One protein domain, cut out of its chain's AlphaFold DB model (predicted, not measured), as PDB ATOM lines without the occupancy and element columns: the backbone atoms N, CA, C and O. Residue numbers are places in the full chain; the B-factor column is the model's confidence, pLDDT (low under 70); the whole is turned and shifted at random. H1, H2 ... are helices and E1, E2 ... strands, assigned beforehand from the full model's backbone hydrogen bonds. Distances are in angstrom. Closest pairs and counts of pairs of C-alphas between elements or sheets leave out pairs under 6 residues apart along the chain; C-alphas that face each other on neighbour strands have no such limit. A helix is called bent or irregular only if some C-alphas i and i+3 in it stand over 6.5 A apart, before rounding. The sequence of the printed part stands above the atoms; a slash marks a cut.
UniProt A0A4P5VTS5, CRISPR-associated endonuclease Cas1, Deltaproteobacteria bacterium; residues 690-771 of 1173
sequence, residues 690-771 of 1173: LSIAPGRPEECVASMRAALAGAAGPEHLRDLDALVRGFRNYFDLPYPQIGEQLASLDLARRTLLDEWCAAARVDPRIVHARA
ATOM      1  N   LEU A 690     229.909 140.050 244.311       88.06
ATOM      2  CA  LEU A 690     229.148 140.751 243.281       88.06
ATOM      3  C   LEU A 690     229.603 140.264 241.901       88.06
ATOM      4  O   LEU A 690     230.802 140.236 241.627       88.06
ATOM      5  N   SER A 691     228.660 139.933 241.025       90.81
ATOM      6  CA  SER A 691     228.918 139.612 239.616       90.81
ATOM      7  C   SER A 691     228.000 140.416 238.688       90.81
ATOM      8  O   SER A 691     227.086 141.115 239.130       90.81
ATOM      9  N   ILE A 692     228.250 140.376 237.383       92.81
ATOM     10  CA  ILE A 692     227.325 140.888 236.367       92.81
ATOM     11  C   ILE A 692     226.126 139.932 236.298       92.81
ATOM     12  O   ILE A 692     226.316 138.713 236.289       92.81
ATOM     13  N   ALA A 693     224.903 140.468 236.254       92.06
ATOM     14  CA  ALA A 693     223.692 139.648 236.209       92.06
ATOM     15  C   ALA A 693     223.646 138.766 234.942       92.06
ATOM     16  O   ALA A 693     224.022 139.245 233.862       92.06
ATOM     17  N   PRO A 694     223.164 137.510 235.042       86.75
ATOM     18  CA  PRO A 694     222.948 136.640 233.887       86.75
ATOM     19  C   PRO A 694     222.117 137.316 232.791       86.75
ATOM     20  O   PRO A 694     221.251 138.149 233.062       86.75
ATOM     21  N   GLY A 695     222.395 136.991 231.531       86.38
ATOM     22  CA  GLY A 695     221.750 137.617 230.379       86.38
ATOM     23  C   GLY A 695     222.364 138.961 229.970       86.38
ATOM     24  O   GLY A 695     222.237 139.334 228.808       86.38
ATOM     25  N   ARG A 696     223.058 139.699 230.853       91.00
ATOM     26  CA  ARG A 696     223.679 140.990 230.482       91.00
ATOM     27  C   ARG A 696     224.909 140.841 229.577       91.00
ATOM     28  O   ARG A 696     224.991 141.593 228.602       91.00
ATOM     29  N   PRO A 697     225.854 139.908 229.818       89.81
ATOM     30  CA  PRO A 697     226.897 139.595 228.838       89.81
ATOM     31  C   PRO A 697     226.318 139.134 227.491       89.81
ATOM     32  O   PRO A 697     226.828 139.509 226.439       89.81
ATOM     33  N   GLU A 698     225.221 138.379 227.508       89.62
ATOM     34  CA  GLU A 698     224.562 137.810 226.333       89.62
ATOM     35  C   GLU A 698     223.806 138.872 225.517       89.62
ATOM     36  O   GLU A 698     223.969 138.925 224.300       89.62
ATOM     37  N   GLU A 699     223.066 139.781 226.166       87.44
ATOM     38  CA  GLU A 699     222.511 141.006 225.562       87.44
ATOM     39  C   GLU A 699     223.621 141.846 224.912       87.44
ATOM     40  O   GLU A 699     223.459 142.366 223.802       87.44
ATOM     41  N   CYS A 700     224.767 141.967 225.591       88.50
ATOM     42  CA  CYS A 700     225.925 142.691 225.085       88.50
ATOM     43  C   CYS A 700     226.473 142.019 223.815       88.50
ATOM     44  O   CYS A 700     226.594 142.685 222.791       88.50
ATOM     45  N   VAL A 701     226.729 140.706 223.838       88.94
ATOM     46  CA  VAL A 701     227.196 139.904 222.687       88.94
ATOM     47  C   VAL A 701     226.186 139.902 221.530       88.94
ATOM     48  O   VAL A 701     226.583 140.022 220.371       88.94
ATOM     49  N   ALA A 702     224.883 139.834 221.807       87.88
ATOM     50  CA  ALA A 702     223.838 139.965 220.792       87.88
ATOM     51  C   ALA A 702     223.853 141.357 220.136       87.88
ATOM     52  O   ALA A 702     223.732 141.474 218.917       87.88
ATOM     53  N   SER A 703     224.096 142.409 220.922       87.38
ATOM     54  CA  SER A 703     224.252 143.773 220.408       87.38
ATOM     55  C   SER A 703     225.555 143.955 219.613       87.38
ATOM     56  O   SER A 703     225.560 144.664 218.610       87.38
ATOM     57  N   MET A 704     226.643 143.268 219.993       87.88
ATOM     58  CA  MET A 704     227.877 143.200 219.192       87.88
ATOM     59  C   MET A 704     227.626 142.535 217.834       87.88
ATOM     60  O   MET A 704     228.044 143.071 216.810       87.88
ATOM     61  N   ARG A 705     226.899 141.407 217.808       88.31
ATOM     62  CA  ARG A 705     226.478 140.735 216.566       88.31
ATOM     63  C   ARG A 705     225.622 141.643 215.687       88.31
ATOM     64  O   ARG A 705     225.869 141.710 214.490       88.31
ATOM     65  N   ALA A 706     224.664 142.369 216.264       84.75
ATOM     66  CA  ALA A 706     223.827 143.309 215.517       84.75
ATOM     67  C   ALA A 706     224.644 144.462 214.902       84.75
ATOM     68  O   ALA A 706     224.438 144.801 213.737       84.75
ATOM     69  N   ALA A 707     225.608 145.021 215.644       83.44
ATOM     70  CA  ALA A 707     226.517 146.046 215.127       83.44
ATOM     71  C   ALA A 707     227.414 145.511 213.993       83.44
ATOM     72  O   ALA A 707     227.575 146.175 212.973       83.44
ATOM     73  N   LEU A 708     227.948 144.292 214.133       83.12
ATOM     74  CA  LEU A 708     228.778 143.641 213.112       83.12
ATOM     75  C   LEU A 708     227.983 143.233 211.862       83.12
ATOM     76  O   LEU A 708     228.492 143.361 210.753       83.12
ATOM     77  N   ALA A 709     226.724 142.816 212.008       81.25
ATOM     78  CA  ALA A 709     225.838 142.528 210.877       81.25
ATOM     79  C   ALA A 709     225.488 143.786 210.055       81.25
ATOM     80  O   ALA A 709     225.205 143.680 208.864       81.25
ATOM     81  N   GLY A 710     225.535 144.974 210.671       71.44
ATOM     82  CA  GLY A 710     225.430 146.265 209.983       71.44
ATOM     83  C   GLY A 710     226.761 146.831 209.465       71.44
ATOM     84  O   GLY A 710     226.756 147.868 208.805       71.44
ATOM     85  N   ALA A 711     227.900 146.195 209.760       74.19
ATOM     86  CA  ALA A 711     229.224 146.720 209.440       74.19
ATOM     87  C   ALA A 711     229.695 146.279 208.044       74.19
ATOM     88  O   ALA A 711     230.147 145.151 207.855       74.19
ATOM     89  N   ALA A 712     229.649 147.201 207.077       66.56
ATOM     90  CA  ALA A 712     230.115 146.969 205.704       66.56
ATOM     91  C   ALA A 712     231.654 146.983 205.545       66.56
ATOM     92  O   ALA A 712     232.169 146.599 204.498       66.56
ATOM     93  N   GLY A 713     232.391 147.414 206.574       68.31
ATOM     94  CA  GLY A 713     233.853 147.482 206.576       68.31
ATOM     95  C   GLY A 713     234.427 147.954 207.924       68.31
ATOM     96  O   GLY A 713     233.663 148.293 208.837       68.31
ATOM     97  N   PRO A 714     235.765 147.961 208.104       65.69
ATOM     98  CA  PRO A 714     236.403 148.161 209.412       65.69
ATOM     99  C   PRO A 714     236.142 149.526 210.069       65.69
ATOM    100  O   PRO A 714     236.277 149.675 211.280       65.69
ATOM    101  N   GLU A 715     235.783 150.540 209.287       60.50
ATOM    102  CA  GLU A 715     235.358 151.867 209.748       60.50
ATOM    103  C   GLU A 715     234.024 151.862 210.516       60.50
ATOM    104  O   GLU A 715     233.829 152.712 211.388       60.50
ATOM    105  N   HIS A 716     233.158 150.873 210.273       63.88
ATOM    106  CA  HIS A 716     231.879 150.695 210.971       63.88
ATOM    107  C   HIS A 716     232.029 150.064 212.373       63.88
ATOM    108  O   HIS A 716     231.096 150.079 213.170       63.88
ATOM    109  N   LEU A 717     233.223 149.573 212.738       69.06
ATOM    110  CA  LEU A 717     233.492 148.932 214.038       69.06
ATOM    111  C   LEU A 717     233.506 149.907 215.237       69.06
ATOM    112  O   LEU A 717     233.668 149.489 216.384       69.06
ATOM    113  N   ARG A 718     233.314 151.212 215.006       68.56
ATOM    114  CA  ARG A 718     233.265 152.240 216.063       68.56
ATOM    115  C   ARG A 718     232.139 152.000 217.069       68.56
ATOM    116  O   ARG A 718     232.345 152.217 218.263       68.56
ATOM    117  N   ASP A 719     230.988 151.519 216.608       66.75
ATOM    118  CA  ASP A 719     229.818 151.301 217.463       66.75
ATOM    119  C   ASP A 719     230.008 150.080 218.378       66.75
ATOM    120  O   ASP A 719     229.636 150.121 219.553       66.75
ATOM    121  N   LEU A 720     230.707 149.046 217.892       77.38
ATOM    122  CA  LEU A 720     231.161 147.904 218.694       77.38
ATOM    123  C   LEU A 720     232.062 148.368 219.854       77.38
ATOM    124  O   LEU A 720     231.821 148.032 221.016       77.38
ATOM    125  N   ASP A 721     233.062 149.201 219.558       75.62
ATOM    126  CA  ASP A 721     233.986 149.746 220.560       75.62
ATOM    127  C   ASP A 721     233.325 150.757 221.506       75.62
ATOM    128  O   ASP A 721     233.731 150.886 222.665       75.62
ATOM    129  N   ALA A 722     232.299 151.478 221.052       75.81
ATOM    130  CA  ALA A 722     231.504 152.365 221.897       75.81
ATOM    131  C   ALA A 722     230.605 151.587 222.875       75.81
ATOM    132  O   ALA A 722     230.394 152.051 224.005       75.81
ATOM    133  N   LEU A 723     230.113 150.416 222.454       80.38
ATOM    134  CA  LEU A 723     229.257 149.516 223.225       80.38
ATOM    135  C   LEU A 723     230.048 148.757 224.297       80.38
ATOM    136  O   LEU A 723     229.717 148.867 225.477       80.38
ATOM    137  N   VAL A 724     231.142 148.083 223.925       81.25
ATOM    138  CA  VAL A 724     232.024 147.340 224.856       81.25
ATOM    139  C   VAL A 724     232.564 148.260 225.957       81.25
ATOM    140  O   VAL A 724     232.511 147.939 227.146       81.25
ATOM    141  N   ARG A 725     233.021 149.457 225.573       81.44
ATOM    142  CA  ARG A 725     233.499 150.504 226.489       81.44
ATOM    143  C   ARG A 725     232.385 151.040 227.390       81.44
ATOM    144  O   ARG A 725     232.626 151.320 228.558       81.44
ATOM    145  N   GLY A 726     231.164 151.168 226.868       79.38
ATOM    146  CA  GLY A 726     229.985 151.538 227.655       79.38
ATOM    147  C   GLY A 726     229.634 150.489 228.713       79.38
ATOM    148  O   GLY A 726     229.391 150.849 229.863       79.38
ATOM    149  N   PHE A 727     229.677 149.209 228.335       86.81
ATOM    150  CA  PHE A 727     229.438 148.072 229.221       86.81
ATOM    151  C   PHE A 727     230.477 148.023 230.351       86.81
ATOM    152  O   PHE A 727     230.104 148.053 231.524       86.81
ATOM    153  N   ARG A 728     231.779 148.075 230.020       85.06
ATOM    154  CA  ARG A 728     232.856 148.141 231.026       85.06
ATOM    155  C   ARG A 728     232.724 149.355 231.945       85.06
ATOM    156  O   ARG A 728     232.702 149.177 233.155       85.06
ATOM    157  N   ASN A 729     232.510 150.563 231.421       83.69
ATOM    158  CA  ASN A 729     232.356 151.762 232.261       83.69
ATOM    159  C   ASN A 729     231.210 151.665 233.295       83.69
ATOM    160  O   ASN A 729     231.243 152.375 234.300       83.69
ATOM    161  N   TYR A 730     230.200 150.818 233.064       84.94
ATOM    162  CA  TYR A 730     229.145 150.547 234.040       84.94
ATOM    163  C   TYR A 730     229.500 149.389 234.982       84.94
ATOM    164  O   TYR A 730     229.429 149.566 236.202       84.94
ATOM    165  N   PHE A 731     229.929 148.243 234.443       88.44
ATOM    166  CA  PHE A 731     230.114 146.995 235.194       88.44
ATOM    167  C   PHE A 731     231.481 146.819 235.867       88.44
ATOM    168  O   PHE A 731     231.547 146.135 236.880       88.44
ATOM    169  N   ASP A 732     232.546 147.452 235.365       84.00
ATOM    170  CA  ASP A 732     233.924 147.275 235.846       84.00
ATOM    171  C   ASP A 732     234.096 147.770 237.296       84.00
ATOM    172  O   ASP A 732     234.109 148.976 237.587       84.00
ATOM    173  N   LEU A 733     234.148 146.804 238.209       80.50
ATOM    174  CA  LEU A 733     234.271 146.933 239.656       80.50
ATOM    175  C   LEU A 733     235.251 145.849 240.138       80.50
ATOM    176  O   LEU A 733     235.278 144.770 239.547       80.50
ATOM    177  N   PRO A 734     236.020 146.083 241.217       80.56
ATOM    178  CA  PRO A 734     237.100 145.192 241.646       80.56
ATOM    179  C   PRO A 734     236.590 143.952 242.409       80.56
ATOM    180  O   PRO A 734     236.920 143.748 243.575       80.56
ATOM    181  N   TYR A 735     235.789 143.124 241.737       79.12
ATOM    182  CA  TYR A 735     235.345 141.804 242.189       79.12
ATOM    183  C   TYR A 735     235.851 140.745 241.192       79.12
ATOM    184  O   TYR A 735     235.656 140.938 239.987       79.12
ATOM    185  N   PRO A 736     236.476 139.635 241.639       79.12
ATOM    186  CA  PRO A 736     237.055 138.631 240.738       79.12
ATOM    187  C   PRO A 736     236.070 138.098 239.691       79.12
ATOM    188  O   PRO A 736     236.397 138.050 238.507       79.12
ATOM    189  N   GLN A 737     234.830 137.820 240.104       84.88
ATOM    190  CA  GLN A 737     233.771 137.284 239.243       84.88
ATOM    191  C   GLN A 737     233.420 138.232 238.081       84.88
ATOM    192  O   GLN A 737     233.156 137.790 236.964       84.88
ATOM    193  N   ILE A 738     233.458 139.550 238.320       87.44
ATOM    194  CA  ILE A 738     233.256 140.569 237.277       87.44
ATOM    195  C   ILE A 738     234.448 140.582 236.313       87.44
ATOM    196  O   ILE A 738     234.250 140.676 235.103       87.44
ATOM    197  N   GLY A 739     235.675 140.449 236.826       82.25
ATOM    198  CA  GLY A 739     236.884 140.339 236.007       82.25
ATOM    199  C   GLY A 739     236.840 139.138 235.056       82.25
ATOM    200  O   GLY A 739     237.096 139.292 233.863       82.25
ATOM    201  N   GLU A 740     236.432 137.972 235.557       83.62
ATOM    202  CA  GLU A 740     236.235 136.750 234.768       83.62
ATOM    203  C   GLU A 740     235.182 136.949 233.667       83.62
ATOM    204  O   GLU A 740     235.473 136.736 232.488       83.62
ATOM    205  N   GLN A 741     233.993 137.460 234.008       88.75
ATOM    206  CA  GLN A 741     232.932 137.738 233.029       88.75
ATOM    207  C   GLN A 741     233.361 138.768 231.966       88.75
ATOM    208  O   GLN A 741     233.028 138.621 230.787       88.75
ATOM    209  N   LEU A 742     234.127 139.799 232.343       87.62
ATOM    210  CA  LEU A 742     234.664 140.794 231.408       87.62
ATOM    211  C   LEU A 742     235.821 140.262 230.547       87.62
ATOM    212  O   LEU A 742     236.049 140.809 229.464       87.62
ATOM    213  N   ALA A 743     236.520 139.208 230.980       81.88
ATOM    214  CA  ALA A 743     237.499 138.481 230.173       81.88
ATOM    215  C   ALA A 743     236.814 137.524 229.179       81.88
ATOM    216  O   ALA A 743     237.193 137.484 228.007       81.88
ATOM    217  N   SER A 744     235.748 136.827 229.595       83.56
ATOM    218  CA  SER A 744     234.889 136.049 228.687       83.56
ATOM    219  C   SER A 744     234.248 136.932 227.610       83.56
ATOM    220  O   SER A 744     234.179 136.539 226.446       83.56
ATOM    221  N   LEU A 745     233.837 138.154 227.969       86.06
ATOM    222  CA  LEU A 745     233.297 139.137 227.028       86.06
ATOM    223  C   LEU A 745     234.348 139.624 226.011       86.06
ATOM    224  O   LEU A 745     234.037 139.752 224.827       86.06
ATOM    225  N   ASP A 746     235.595 139.848 226.443       84.06
ATOM    226  CA  ASP A 746     236.713 140.175 225.542       84.06
ATOM    227  C   ASP A 746     237.026 139.028 224.571       84.06
ATOM    228  O   ASP A 746     237.339 139.286 223.406       84.06
ATOM    229  N   LEU A 747     236.932 137.772 225.023       83.50
ATOM    230  CA  LEU A 747     237.105 136.599 224.165       83.50
ATOM    231  C   LEU A 747     235.985 136.513 223.119       83.50
ATOM    232  O   LEU A 747     236.280 136.428 221.929       83.50
ATOM    233  N   ALA A 748     234.721 136.631 223.539       85.12
ATOM    234  CA  ALA A 748     233.574 136.636 222.631       85.12
ATOM    235  C   ALA A 748     233.672 137.760 221.583       85.12
ATOM    236  O   ALA A 748     233.442 137.523 220.399       85.12
ATOM    237  N   ARG A 749     234.095 138.970 221.989       86.94
ATOM    238  CA  ARG A 749     234.370 140.090 221.072       86.94
ATOM    239  C   ARG A 749     235.421 139.728 220.016       86.94
ATOM    240  O   ARG A 749     235.239 140.092 218.857       86.94
ATOM    241  N   ARG A 750     236.508 139.037 220.390       85.31
ATOM    242  CA  ARG A 750     237.549 138.606 219.435       85.31
ATOM    243  C   ARG A 750     236.994 137.596 218.436       85.31
ATOM    244  O   ARG A 750     237.118 137.839 217.244       85.31
ATOM    245  N   THR A 751     236.305 136.555 218.908       87.56
ATOM    246  CA  THR A 751     235.683 135.539 218.042       87.56
ATOM    247  C   THR A 751     234.730 136.165 217.021       87.56
ATOM    248  O   THR A 751     234.849 135.880 215.835       87.56
ATOM    249  N   LEU A 752     233.851 137.082 217.444       87.38
ATOM    250  CA  LEU A 752     232.938 137.778 216.527       87.38
ATOM    251  C   LEU A 752     233.667 138.664 215.500       87.38
ATOM    252  O   LEU A 752     233.207 138.795 214.367       87.38
ATOM    253  N   LEU A 753     234.792 139.280 215.881       86.75
ATOM    254  CA  LEU A 753     235.630 140.043 214.952       86.75
ATOM    255  C   LEU A 753     236.336 139.127 213.945       86.75
ATOM    256  O   LEU A 753     236.369 139.466 212.768       86.75
ATOM    257  N   ASP A 754     236.840 137.966 214.370       85.19
ATOM    258  CA  ASP A 754     237.463 136.978 213.479       85.19
ATOM    259  C   ASP A 754     236.444 136.378 212.487       85.19
ATOM    260  O   ASP A 754     236.726 136.297 211.289       85.19
ATOM    261  N   GLU A 755     235.238 136.034 212.958       87.31
ATOM    262  CA  GLU A 755     234.102 135.596 212.128       87.31
ATOM    263  C   GLU A 755     233.727 136.655 211.078       87.31
ATOM    264  O   GLU A 755     233.619 136.351 209.884       87.31
ATOM    265  N   TRP A 756     233.574 137.916 211.501       87.25
ATOM    266  CA  TRP A 756     233.260 139.030 210.604       87.25
ATOM    267  C   TRP A 756     234.394 139.302 209.604       87.25
ATOM    268  O   TRP A 756     234.127 139.490 208.419       87.25
ATOM    269  N   CYS A 757     235.661 139.255 210.032       85.00
ATOM    270  CA  CYS A 757     236.818 139.411 209.147       85.00
ATOM    271  C   CYS A 757     236.866 138.327 208.064       85.00
ATOM    272  O   CYS A 757     237.107 138.645 206.898       85.00
ATOM    273  N   ALA A 758     236.589 137.069 208.419       83.06
ATOM    274  CA  ALA A 758     236.519 135.970 207.460       83.06
ATOM    275  C   ALA A 758     235.385 136.170 206.437       83.06
ATOM    276  O   ALA A 758     235.611 136.012 205.235       83.06
ATOM    277  N   ALA A 759     234.194 136.581 206.888       83.19
ATOM    278  CA  ALA A 759     233.053 136.863 206.014       83.19
ATOM    279  C   ALA A 759     233.303 138.067 205.081       83.19
ATOM    280  O   ALA A 759     233.042 137.987 203.880       83.19
ATOM    281  N   ALA A 760     233.869 139.155 205.611       78.56
ATOM    282  CA  ALA A 760     234.203 140.375 204.873       78.56
ATOM    283  C   ALA A 760     235.503 140.272 204.043       78.56
ATOM    284  O   ALA A 760     235.846 141.210 203.326       78.56
ATOM    285  N   ARG A 761     236.234 139.149 204.131       81.00
ATOM    286  CA  ARG A 761     237.552 138.913 203.499       81.00
ATOM    287  C   ARG A 761     238.621 139.955 203.876       81.00
ATOM    288  O   ARG A 761     239.478 140.302 203.066       81.00
ATOM    289  N   VAL A 762     238.587 140.433 205.120       75.19
ATOM    290  CA  VAL A 762     239.563 141.374 205.697       75.19
ATOM    291  C   VAL A 762     240.588 140.592 206.527       75.19
ATOM    292  O   VAL A 762     240.203 139.697 207.271       75.19
ATOM    293  N   ASP A 763     241.881 140.935 206.456       74.25
ATOM    294  CA  ASP A 763     242.897 140.338 207.345       74.25
ATOM    295  C   ASP A 763     242.587 140.695 208.818       74.25
ATOM    296  O   ASP A 763     242.640 141.884 209.172       74.25
ATOM    297  N   PRO A 764     242.317 139.709 209.702       68.06
ATOM    298  CA  PRO A 764     242.046 139.961 211.115       68.06
ATOM    299  C   PRO A 764     243.159 140.748 211.812       68.06
ATOM    300  O   PRO A 764     242.887 141.508 212.736       68.06
ATOM    301  N   ARG A 765     244.415 140.649 211.352       65.69
ATOM    302  CA  ARG A 765     245.547 141.407 211.912       65.69
ATOM    303  C   ARG A 765     245.365 142.914 211.755       65.69
ATOM    304  O   ARG A 765     245.734 143.657 212.657       65.69
ATOM    305  N   ILE A 766     244.770 143.370 210.651       63.03
ATOM    306  CA  ILE A 766     244.489 144.796 210.406       63.03
ATOM    307  C   ILE A 766     243.401 145.296 211.366       63.03
ATOM    308  O   ILE A 766     243.451 146.441 211.817       63.03
ATOM    309  N   VAL A 767     242.434 144.440 211.701       64.19
ATOM    310  CA  VAL A 767     241.322 144.772 212.599       64.19
ATOM    311  C   VAL A 767     241.750 144.704 214.066       64.19
ATOM    312  O   VAL A 767     241.565 145.683 214.787       64.19
ATOM    313  N   HIS A 768     242.426 143.638 214.501       65.50
ATOM    314  CA  HIS A 768     242.955 143.515 215.868       65.50
ATOM    315  C   HIS A 768     244.075 144.518 216.185       65.50
ATOM    316  O   HIS A 768     244.215 144.902 217.339       65.50
ATOM    317  N   ALA A 769     244.834 144.997 215.191       54.78
ATOM    318  CA  ALA A 769     245.794 146.095 215.379       54.78
ATOM    319  C   ALA A 769     245.144 147.496 215.409       54.78
ATOM    320  O   ALA A 769     245.798 148.466 215.795       54.78
ATOM    321  N   ARG A 770     243.876 147.623 214.987       47.81
ATOM    322  CA  ARG A 770     243.069 148.854 215.104       47.81
ATOM    323  C   ARG A 770     242.199 148.867 216.362       47.81
ATOM    324  O   ARG A 770     241.987 149.937 216.928       47.81
ATOM    325  N   ALA A 771     241.719 147.704 216.794       46.78
ATOM    326  CA  ALA A 771     241.086 147.510 218.090       46.78
ATOM    327  C   ALA A 771     242.054 147.906 219.218       46.78
ATOM    328  O   ALA A 771     243.215 147.501 219.218       46.78
TER     329      ALA A 771
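What this domain is: This is residues 690 to 771 of the 1173 residues of the protein "CRISPR-associated endonuclease Cas1" of Deltaproteobacteria bacterium (UniProt A0A4P5VTS5). Three long helices, H1, H2 and H3, stand side by side as an up-and-down bundle, each running against the one before it, their centres making a triangle. The chain folds back after H3, and the short helix H4 packs on residues 753 to 758 of H3; the short strand E1 lies at the other end of the bundle. The printed part has 82 residues, in the order E1, H1, H2, H3, H4, and is mostly helix. It is compact, with a radius of gyration of the C-alphas of 13.1 A, and elongated, spanning 41 by 21 by 17 A.

Where its parts are: E1, residues 690 to 692, begins with C-alpha 690 at (229.148, 140.751, 243.281) and pairs with no named strand. H1, residues 696 to 709, is 19.8 A long. H2, residues 714 to 731, is 26.6 A long and irregular, but only just: C-alphas 716 and 719 are 6.8 A apart. H3, residues 736 to 760, is 36.0 A long and ends with C-alpha 760 at (234.203, 140.375, 204.873). H4 is residues 764 to 768.

How they stand to each other: H1 and H2, a helical hairpin, touch at a shallow tilt of 11 degrees, opposite ways; their closest C-alphas, Met 704 and Leu 720, are 5.8 A apart. H1 touches H3 at a shallow tilt of 17 degrees, the same way, closest at C-alphas 697 and 745, 6.7 A. H2 and H3 are close but not clearly touching, closest at C-alphas 731 and 738, 7.5 A. H4 touches H3, closest at C-alphas 764 and 757, 5.6 A, and is apart from H1. Every O i to N i+4 pair is within hydrogen-bond range in H1, H3 and H4, and 11 of 14 in H2.

The domain as a whole: The C-alphas farthest apart, Leu 690 and Arg 761, are 40.7 A apart. The printed part has no cut, and its four links are tight. Mean pLDDT of the printed part is 80.0; residues 712 to 719 and 764 to 771 are under 70.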